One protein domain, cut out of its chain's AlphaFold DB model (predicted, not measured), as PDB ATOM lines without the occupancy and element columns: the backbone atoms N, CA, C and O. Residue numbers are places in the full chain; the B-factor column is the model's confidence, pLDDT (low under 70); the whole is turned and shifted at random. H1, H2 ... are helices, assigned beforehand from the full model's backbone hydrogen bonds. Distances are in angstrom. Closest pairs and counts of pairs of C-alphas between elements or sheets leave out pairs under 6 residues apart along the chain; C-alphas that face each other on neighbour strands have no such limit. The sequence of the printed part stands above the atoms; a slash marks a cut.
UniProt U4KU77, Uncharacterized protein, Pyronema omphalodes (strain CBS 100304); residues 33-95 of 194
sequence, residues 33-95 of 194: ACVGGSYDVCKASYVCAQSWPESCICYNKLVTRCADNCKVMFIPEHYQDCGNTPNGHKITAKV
ATOM      1  N   ALA A  33      -1.053  40.136 -58.376       68.44
ATOM      2  CA  ALA A  33      -2.006  41.224 -58.462       68.44
ATOM      3  C   ALA A  33      -2.231  41.771 -57.045       68.44
ATOM      4  O   ALA A  33      -2.149  41.022 -56.070       68.44
ATOM      5  N   CYS A  34      -2.520  43.063 -56.902       74.19
ATOM      6  CA  CYS A  34      -3.010  43.594 -55.632       74.19
ATOM      7  C   CYS A  34      -4.424  43.056 -55.396       74.19
ATOM      8  O   CYS A  34      -5.418  43.744 -55.625       74.19
ATOM      9  N   VAL A  35      -4.514  41.782 -55.013       58.09
ATOM     10  CA  VAL A  35      -5.764  41.094 -54.709       58.09
ATOM     11  C   VAL A  35      -6.346  41.788 -53.480       58.09
ATOM     12  O   VAL A  35      -5.685  41.893 -52.455       58.09
ATOM     13  N   GLY A  36      -7.541  42.365 -53.607       62.47
ATOM     14  CA  GLY A  36      -8.161  43.163 -52.540       62.47
ATOM     15  C   GLY A  36      -7.682  44.619 -52.439       62.47
ATOM     16  O   GLY A  36      -8.088  45.321 -51.518       62.47
ATOM     17  N   GLY A  37      -6.852  45.097 -53.376       72.38
ATOM     18  CA  GLY A  37      -6.566  46.525 -53.566       72.38
ATOM     19  C   GLY A  37      -5.672  47.195 -52.517       72.38
ATOM     20  O   GLY A  37      -5.481  48.407 -52.592       72.38
ATOM     21  N   SER A  38      -5.104  46.454 -51.560       84.81
ATOM     22  CA  SER A  38      -4.214  47.027 -50.546       84.81
ATOM     23  C   SER A  38      -2.820  46.401 -50.552       84.81
ATOM     24  O   SER A  38      -2.621  45.212 -50.809       84.81
ATOM     25  N   TYR A  39      -1.836  47.238 -50.236       85.88
ATOM     26  CA  TYR A  39      -0.435  46.857 -50.104       85.88
ATOM     27  C   TYR A  39      -0.216  45.778 -49.029       85.88
ATOM     28  O   TYR A  39       0.597  44.872 -49.210       85.88
ATOM     29  N   ASP A  40      -0.969  45.832 -47.929       83.94
ATOM     30  CA  ASP A  40      -0.843  44.863 -46.838       83.94
ATOM     31  C   ASP A  40      -1.350  43.472 -47.222       83.94
ATOM     32  O   ASP A  40      -0.708  42.480 -46.878       83.94
ATOM     33  N   VAL A  41      -2.432  43.388 -48.005       85.75
ATOM     34  CA  VAL A  41      -2.927  42.103 -48.525       85.75
ATOM     35  C   VAL A  41      -1.936  41.508 -49.528       85.75
ATOM     36  O   VAL A  41      -1.676  40.303 -49.497       85.75
ATOM     37  N   CYS A  42      -1.302  42.350 -50.356       85.50
ATOM     38  CA  CYS A  42      -0.222  41.908 -51.236       85.50
ATOM     39  C   CYS A  42       0.935  41.294 -50.435       85.50
ATOM     40  O   CYS A  42       1.341  40.177 -50.737       85.50
ATOM     41  N   LYS A  43       1.418  41.955 -49.373       87.88
ATOM     42  CA  LYS A  43       2.493  41.406 -48.525       87.88
ATOM     43  C   LYS A  43       2.096  40.096 -47.840       87.88
ATOM     44  O   LYS A  43       2.896  39.168 -47.811       87.88
ATOM     45  N   ALA A  44       0.879  40.024 -47.299       84.56
ATOM     46  CA  ALA A  44       0.392  38.859 -46.558       84.56
ATOM     47  C   ALA A  44       0.250  37.597 -47.427       84.56
ATOM     48  O   ALA A  44       0.230  36.488 -46.902       84.56
ATOM     49  N   SER A  45       0.173  37.762 -48.751       82.81
ATOM     50  CA  SER A  45       0.018  36.658 -49.705       82.81
ATOM     51  C   SER A  45       1.314  35.891 -49.986       82.81
ATOM     52  O   SER A  45       1.283  34.885 -50.694       82.81
ATOM     53  N   TYR A  46       2.453  36.337 -49.457       84.00
ATOM     54  CA  TYR A  46       3.730  35.657 -49.636       84.00
ATOM     55  C   TYR A  46       4.334  35.286 -48.287       84.00
ATOM     56  O   TYR A  46       4.239  36.017 -47.303       84.00
ATOM     57  N   VAL A  47       5.035  34.161 -48.283       86.12
ATOM     58  CA  VAL A  47       5.784  33.674 -47.132       86.12
ATOM     59  C   VAL A  47       7.252  33.634 -47.525       86.12
ATOM     60  O   VAL A  47       7.622  32.967 -48.489       86.12
ATOM     61  N   CYS A  48       8.086  34.368 -46.794       87.56
ATOM     62  CA  CYS A  48       9.533  34.295 -46.943       87.56
ATOM     63  C   CYS A  48      10.106  33.198 -46.041       87.56
ATOM     64  O   CYS A  48       9.543  32.892 -44.987       87.56
ATOM     65  N   ALA A  49      11.241  32.623 -46.446       85.69
ATOM     66  CA  ALA A  49      12.001  31.719 -45.591       85.69
ATOM     67  C   ALA A  49      12.335  32.401 -44.253       85.69
ATOM     68  O   ALA A  49      12.425  33.625 -44.187       85.69
ATOM     69  N   GLN A  50      12.527  31.618 -43.190       82.62
ATOM     70  CA  GLN A  50      12.941  32.134 -41.874       82.62
ATOM     71  C   GLN A  50      14.472  32.151 -41.701       82.62
ATOM     72  O   GLN A  50      14.977  32.560 -40.660       82.62
ATOM     73  N   SER A  51      15.222  31.717 -42.719       83.31
ATOM     74  CA  SER A  51      16.684  31.726 -42.760       83.31
ATOM     75  C   SER A  51      17.212  33.112 -43.124       83.31
ATOM     76  O   SER A  51      16.710  33.785 -44.023       83.31
ATOM     77  N   TRP A  52      18.265  33.560 -42.450       79.75
ATOM     78  CA  TRP A  52      19.016  34.745 -42.858       79.75
ATOM     79  C   TRP A  52      20.189  34.306 -43.758       79.75
ATOM     80  O   TRP A  52      20.824  33.302 -43.431       79.75
ATOM     81  N   PRO A  53      20.503  34.992 -44.881       87.88
ATOM     82  CA  PRO A  53      19.972  36.280 -45.365       87.88
ATOM     83  C   PRO A  53      18.749  36.185 -46.292       87.88
ATOM     84  O   PRO A  53      18.214  37.210 -46.718       87.88
ATOM     85  N   GLU A  54      18.311  34.976 -46.636       82.56
ATOM     86  CA  GLU A  54      17.280  34.732 -47.656       82.56
ATOM     87  C   GLU A  54      15.940  35.398 -47.316       82.56
ATOM     88  O   GLU A  54      15.311  36.007 -48.184       82.56
ATOM     89  N   SER A  55      15.549  35.357 -46.040       84.94
ATOM     90  CA  SER A  55      14.377  36.034 -45.471       84.94
ATOM     91  C   SER A  55      14.347  37.530 -45.792       84.94
ATOM     92  O   SER A  55      13.345  38.039 -46.293       84.94
ATOM     93  N   CYS A  56      15.465  38.223 -45.569       87.44
ATOM     94  CA  CYS A  56      15.600  39.660 -45.784       87.44
ATOM     95  C   CYS A  56      15.513  40.018 -47.273       87.44
ATOM     96  O   CYS A  56      14.776  40.924 -47.668       87.44
ATOM     97  N   ILE A  57      16.214  39.264 -48.128       87.88
ATOM     98  CA  ILE A  57      16.192  39.484 -49.582       87.88
ATOM     99  C   ILE A  57      14.783  39.252 -50.134       87.88
ATOM    100  O   ILE A  57      14.302  40.040 -50.953       87.88
ATOM    101  N   CYS A  58      14.121  38.185 -49.685       89.38
ATOM    102  CA  CYS A  58      12.741  37.888 -50.044       89.38
ATOM    103  C   CYS A  58      11.805  39.029 -49.628       89.38
ATOM    104  O   CYS A  58      11.037  39.521 -50.456       89.38
ATOM    105  N   TYR A  59      11.929  39.513 -48.390       88.50
ATOM    106  CA  TYR A  59      11.092  40.587 -47.866       88.50
ATOM    107  C   TYR A  59      11.278  41.903 -48.635       88.50
ATOM    108  O   TYR A  59      10.301  42.534 -49.033       88.50
ATOM    109  N   ASN A  60      12.517  42.292 -48.942       89.06
ATOM    110  CA  ASN A  60      12.781  43.501 -49.725       89.06
ATOM    111  C   ASN A  60      12.217  43.406 -51.151       89.06
ATOM    112  O   ASN A  60      11.609  44.357 -51.640       89.06
ATOM    113  N   LYS A  61      12.370  42.252 -51.820       88.88
ATOM    114  CA  LYS A  61      11.791  42.031 -53.157       88.88
ATOM    115  C   LYS A  61      10.266  42.093 -53.135       88.88
ATOM    116  O   LYS A  61       9.665  42.661 -54.045       88.88
ATOM    117  N   LEU A  62       9.656  41.515 -52.106       88.31
ATOM    118  CA  LEU A  62       8.220  41.554 -51.872       88.31
ATOM    119  C   LEU A  62       7.714  42.988 -51.708       88.31
ATOM    120  O   LEU A  62       6.757  43.373 -52.374       88.31
ATOM    121  N   VAL A  63       8.376  43.774 -50.859       87.69
ATOM    122  CA  VAL A  63       8.043  45.181 -50.621       87.69
ATOM    123  C   VAL A  63       8.046  45.963 -51.933       87.69
ATOM    124  O   VAL A  63       7.038  46.587 -52.257       87.69
ATOM    125  N   THR A  64       9.118  45.869 -52.727       85.88
ATOM    126  CA  THR A  64       9.214  46.561 -54.022       85.88
ATOM    127  C   THR A  64       8.132  46.097 -54.993       85.88
ATOM    128  O   THR A  64       7.422  46.914 -55.567       85.88
ATOM    129  N   ARG A  65       7.930  44.781 -55.120       86.69
ATOM    130  CA  ARG A  65       6.915  44.221 -56.022       86.69
ATOM    131  C   ARG A  65       5.505  44.685 -55.659       86.69
ATOM    132  O   ARG A  65       4.737  45.066 -56.538       86.69
ATOM    133  N   CYS A  66       5.153  44.651 -54.377       88.00
ATOM    134  CA  CYS A  66       3.849  45.116 -53.918       88.00
ATOM    135  C   CYS A  66       3.699  46.636 -54.065       88.00
ATOM    136  O   CYS A  66       2.596  47.105 -54.336       88.00
ATOM    137  N   ALA A  67       4.786  47.405 -53.944       87.69
ATOM    138  CA  ALA A  67       4.802  48.837 -54.245       87.69
ATOM    139  C   ALA A  67       4.390  49.109 -55.689       87.69
ATOM    140  O   ALA A  67       3.473  49.893 -55.936       87.69
ATOM    141  N   ASP A  68       5.067  48.425 -56.613       87.44
ATOM    142  CA  ASP A  68       4.923  48.611 -58.050       87.44
ATOM    143  C   ASP A  68       3.521  48.187 -58.493       87.44
ATOM    144  O   ASP A  68       2.803  48.954 -59.137       87.44
ATOM    145  N   ASN A  69       3.078  47.005 -58.052       86.31
ATOM    146  CA  ASN A  69       1.763  46.474 -58.402       86.31
ATOM    147  C   ASN A  69       0.621  47.314 -57.814       86.31
ATOM    148  O   ASN A  69      -0.415  47.469 -58.462       86.31
ATOM    149  N   CYS A  70       0.794  47.876 -56.611       86.94
ATOM    150  CA  CYS A  70      -0.244  48.671 -55.946       86.94
ATOM    151  C   CYS A  70      -0.082  50.185 -56.177       86.94
ATOM    152  O   CYS A  70      -0.847  50.965 -55.610       86.94
ATOM    153  N   LYS A  71       0.891  50.617 -56.994       89.44
ATOM    154  CA  LYS A  71       1.205  52.029 -57.282       89.44
ATOM    155  C   LYS A  71       1.400  52.884 -56.017       89.44
ATOM    156  O   LYS A  71       0.987  54.043 -55.965       89.44
ATOM    157  N   VAL A  72       2.021  52.317 -54.981       84.88
ATOM    158  CA  VAL A  72       2.272  53.019 -53.712       84.88
ATOM    159  C   VAL A  72       3.533  53.867 -53.851       84.88
ATOM    160  O   VAL A  72       4.632  53.349 -54.007       84.88
ATOM    161  N   MET A  73       3.379  55.191 -53.782       68.44
ATOM    162  CA  MET A  73       4.447  56.154 -54.093       68.44
ATOM    163  C   MET A  73       5.520  56.304 -52.993       68.44
ATOM    164  O   MET A  73       6.511  57.000 -53.200       68.44
ATOM    165  N   PHE A  74       5.341  55.695 -51.815       61.09
ATOM    166  CA  PHE A  74       6.245  55.869 -50.675       61.09
ATOM    167  C   PHE A  74       6.353  54.590 -49.843       61.09
ATOM    168  O   PHE A  74       5.401  54.219 -49.159       61.09
ATOM    169  N   ILE A  75       7.521  53.937 -49.866       60.94
ATOM    170  CA  ILE A  75       7.833  52.848 -48.930       60.94
ATOM    171  C   ILE A  75       9.282  52.939 -48.436       60.94
ATOM    172  O   ILE A  75      10.169  52.295 -48.991       60.94
ATOM    173  N   PRO A  76       9.551  53.724 -47.382       52.25
ATOM    174  CA  PRO A  76      10.863  53.735 -46.748       52.25
ATOM    175  C   PRO A  76      10.889  53.112 -45.348       52.25
ATOM    176  O   PRO A  76      11.974  52.861 -44.842       52.25
ATOM    177  N   GLU A  77       9.750  52.820 -44.712       57.97
ATOM    178  CA  GLU A  77       9.752  52.358 -43.309       57.97
ATOM    179  C   GLU A  77      10.139  50.882 -43.113       57.97
ATOM    180  O   GLU A  77      10.379  50.461 -41.982       57.97
ATOM    181  N   HIS A  78      10.238  50.086 -44.183       65.12
ATOM    182  CA  HIS A  78      10.422  48.631 -44.066       65.12
ATOM    183  C   HIS A  78      11.529  48.035 -44.941       65.12
ATOM    184  O   HIS A  78      11.647  46.813 -45.004       65.12
ATOM    185  N   TYR A  79      12.350  48.858 -45.600       78.44
ATOM    186  CA  TYR A  79      13.496  48.327 -46.336       78.44
ATOM    187  C   TYR A  79      14.603  47.954 -45.350       78.44
ATOM    188  O   TYR A  79      15.133  48.812 -44.644       78.44
ATOM    189  N   GLN A  80      14.932  46.668 -45.279       78.06
ATOM    190  CA  GLN A  80      15.986  46.179 -44.399       78.06
ATOM    191  C   GLN A  80      17.323  46.208 -45.142       78.06
ATOM    192  O   GLN A  80      17.406  45.799 -46.301       78.06
ATOM    193  N   ASP A  81      18.387  46.676 -44.492       81.50
ATOM    194  CA  ASP A  81      19.733  46.447 -45.010       81.50
ATOM    195  C   ASP A  81      20.082  44.974 -44.776       81.50
ATOM    196  O   ASP A  81      20.394  44.564 -43.660       81.50
ATOM    197  N   CYS A  82      20.002  44.161 -45.832       80.56
ATOM    198  CA  CYS A  82      20.367  42.741 -45.794       80.56
ATOM    199  C   CYS A  82      21.894  42.521 -45.780       80.56
ATOM    200  O   CYS A  82      22.377  41.495 -46.261       80.56
ATOM    201  N   GLY A  83      22.643  43.515 -45.293       66.88
ATOM    202  CA  GLY A  83      24.095  43.586 -45.254       66.88
ATOM    203  C   GLY A  83      24.764  42.399 -44.561       66.88
ATOM    204  O   GLY A  83      24.216  41.798 -43.649       66.88
ATOM    205  N   ASN A  84      25.962  42.102 -45.069       58.62
ATOM    206  CA  ASN A  84      26.807  40.908 -44.984       58.62
ATOM    207  C   ASN A  84      26.537  39.867 -43.892       58.62
ATOM    208  O   ASN A  84      26.464  40.163 -42.702       58.62
ATOM    209  N   THR A  85      26.559  38.598 -44.319       52.12
ATOM    210  CA  THR A  85      26.752  37.451 -43.423       52.12
ATOM    211  C   THR A  85      27.964  37.682 -42.520       52.12
ATOM    212  O   THR A  85      28.866  38.433 -42.902       52.12
ATOM    213  N   PRO A  86      28.067  37.003 -41.362       50.72
ATOM    214  CA  PRO A  86      29.286  37.019 -40.543       50.72
ATOM    215  C   PRO A  86      30.577  36.688 -41.328       50.72
ATOM    216  O   PRO A  86      31.671  36.954 -40.845       50.72
ATOM    217  N   ASN A  87      30.455  36.197 -42.569       52.72
ATOM    218  CA  ASN A  87      31.542  35.916 -43.505       52.72
ATOM    219  C   ASN A  87      31.833  37.045 -44.525       52.72
ATOM    220  O   ASN A  87      32.578  36.825 -45.472       52.72
ATOM    221  N   GLY A  88      31.253  38.245 -44.398       43.06
ATOM    222  CA  GLY A  88      31.662  39.420 -45.185       43.06
ATOM    223  C   GLY A  88      31.188  39.481 -46.648       43.06
ATOM    224  O   GLY A  88      31.653  40.341 -47.395       43.06
ATOM    225  N   HIS A  89      30.252  38.630 -47.081       41.62
ATOM    226  CA  HIS A  89      29.749  38.664 -48.461       41.62
ATOM    227  C   HIS A  89      28.633  39.699 -48.647       41.62
ATOM    228  O   HIS A  89      27.551  39.574 -48.072       41.62
ATOM    229  N   LYS A  90      28.885  40.693 -49.509       41.72
ATOM    230  CA  LYS A  90      27.918  41.723 -49.906       41.72
ATOM    231  C   LYS A  90      26.957  41.179 -50.950       41.72
ATOM    232  O   LYS A  90      27.318  41.037 -52.115       41.72
ATOM    233  N   ILE A  91      25.724  40.897 -50.541       46.19
ATOM    234  CA  ILE A  91      24.669  40.484 -51.465       46.19
ATOM    235  C   ILE A  91      24.042  41.744 -52.066       46.19
ATOM    236  O   ILE A  91      23.120  42.338 -51.515       46.19
ATOM    237  N   THR A  92      24.566  42.190 -53.206       39.22
ATOM    238  CA  THR A  92      23.919  43.225 -54.014       39.22
ATOM    239  C   THR A  92      22.810  42.582 -54.844       39.22
ATOM    240  O   THR A  92      23.057  41.925 -55.853       39.22
ATOM    241  N   ALA A  93      21.554  42.770 -54.438       39.06
ATOM    242  CA  ALA A  93      20.425  42.442 -55.301       39.06
ATOM    243  C   ALA A  93      20.404  43.432 -56.479       39.06
ATOM    244  O   ALA A  93      19.950  44.567 -56.353       39.06
ATOM    245  N   LYS A  94      20.941  43.020 -57.632       32.62
ATOM    246  CA  LYS A  94      20.835  43.783 -58.878       32.62
ATOM    247  C   LYS A  94      19.389  43.668 -59.369       32.62
ATOM    248  O   LYS A  94      18.976  42.610 -59.836       32.62
ATOM    249  N   VAL A  95      18.607  44.736 -59.232       34.41
ATOM    250  CA  VAL A  95      17.290  44.835 -59.871       34.41
ATOM    251  C   VAL A  95      17.536  45.073 -61.359       34.41
ATOM    252  O   VAL A  95      17.857  46.182 -61.776       34.41
TER     253      VAL A  95
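Overview. This is residues 33 to 95 of the 194 residues of an uncharacterized protein of Pyronema omphalodes (strain CBS 100304) (UniProt U4KU77). The domain has little regular structure: one longer helix, H2, forms the middle of an elongated body, with the short helix H1 packed near its last residues. The H1 to H2 link runs along one side of H2, and the unnamed stretch 70 to 95 runs back along another, folding back near Asn 87. The printed part has 63 residues, two named helices, H1 then H2, and no named strand; its class is all helix, with only 22 residues in named elements. It is only just loose, close to compact, with a radius of gyration of the C-alphas of 12.8 A and spans of 41 by 22 by 19 A.

Arrangement. H2, residues 54 to 69, touches H1, residues 39 to 44, with residues 62 to 67 alone; the closest C-alphas, of Cys 66 and Cys 42, are 5.8 A apart. They form a helical hairpin, running opposite ways at a tilt of 35.2 degrees, only just steep. In H1 and H2 every O i to N i+4 pair is within hydrogen-bond range.

Along the chain. H2 measures 22.2 A from C-alpha 54 at (17.280, 34.732, -47.656) to C-alpha 69 at (1.763, 46.474, -58.402). H1 measures 8.8 A, beginning at C-alpha 39 at (-0.435, 46.857, -50.104).

Size, cuts and confidence. The C-alphas farthest apart, of Gly 36 and Asn 87, are 41.4 A apart. The printed part has no cut, and the H1 to H2 link is short. Mean pLDDT of the printed part is 73.6; residues 33, 35 to 36, 73 to 78 and 83 to 95 are under 70.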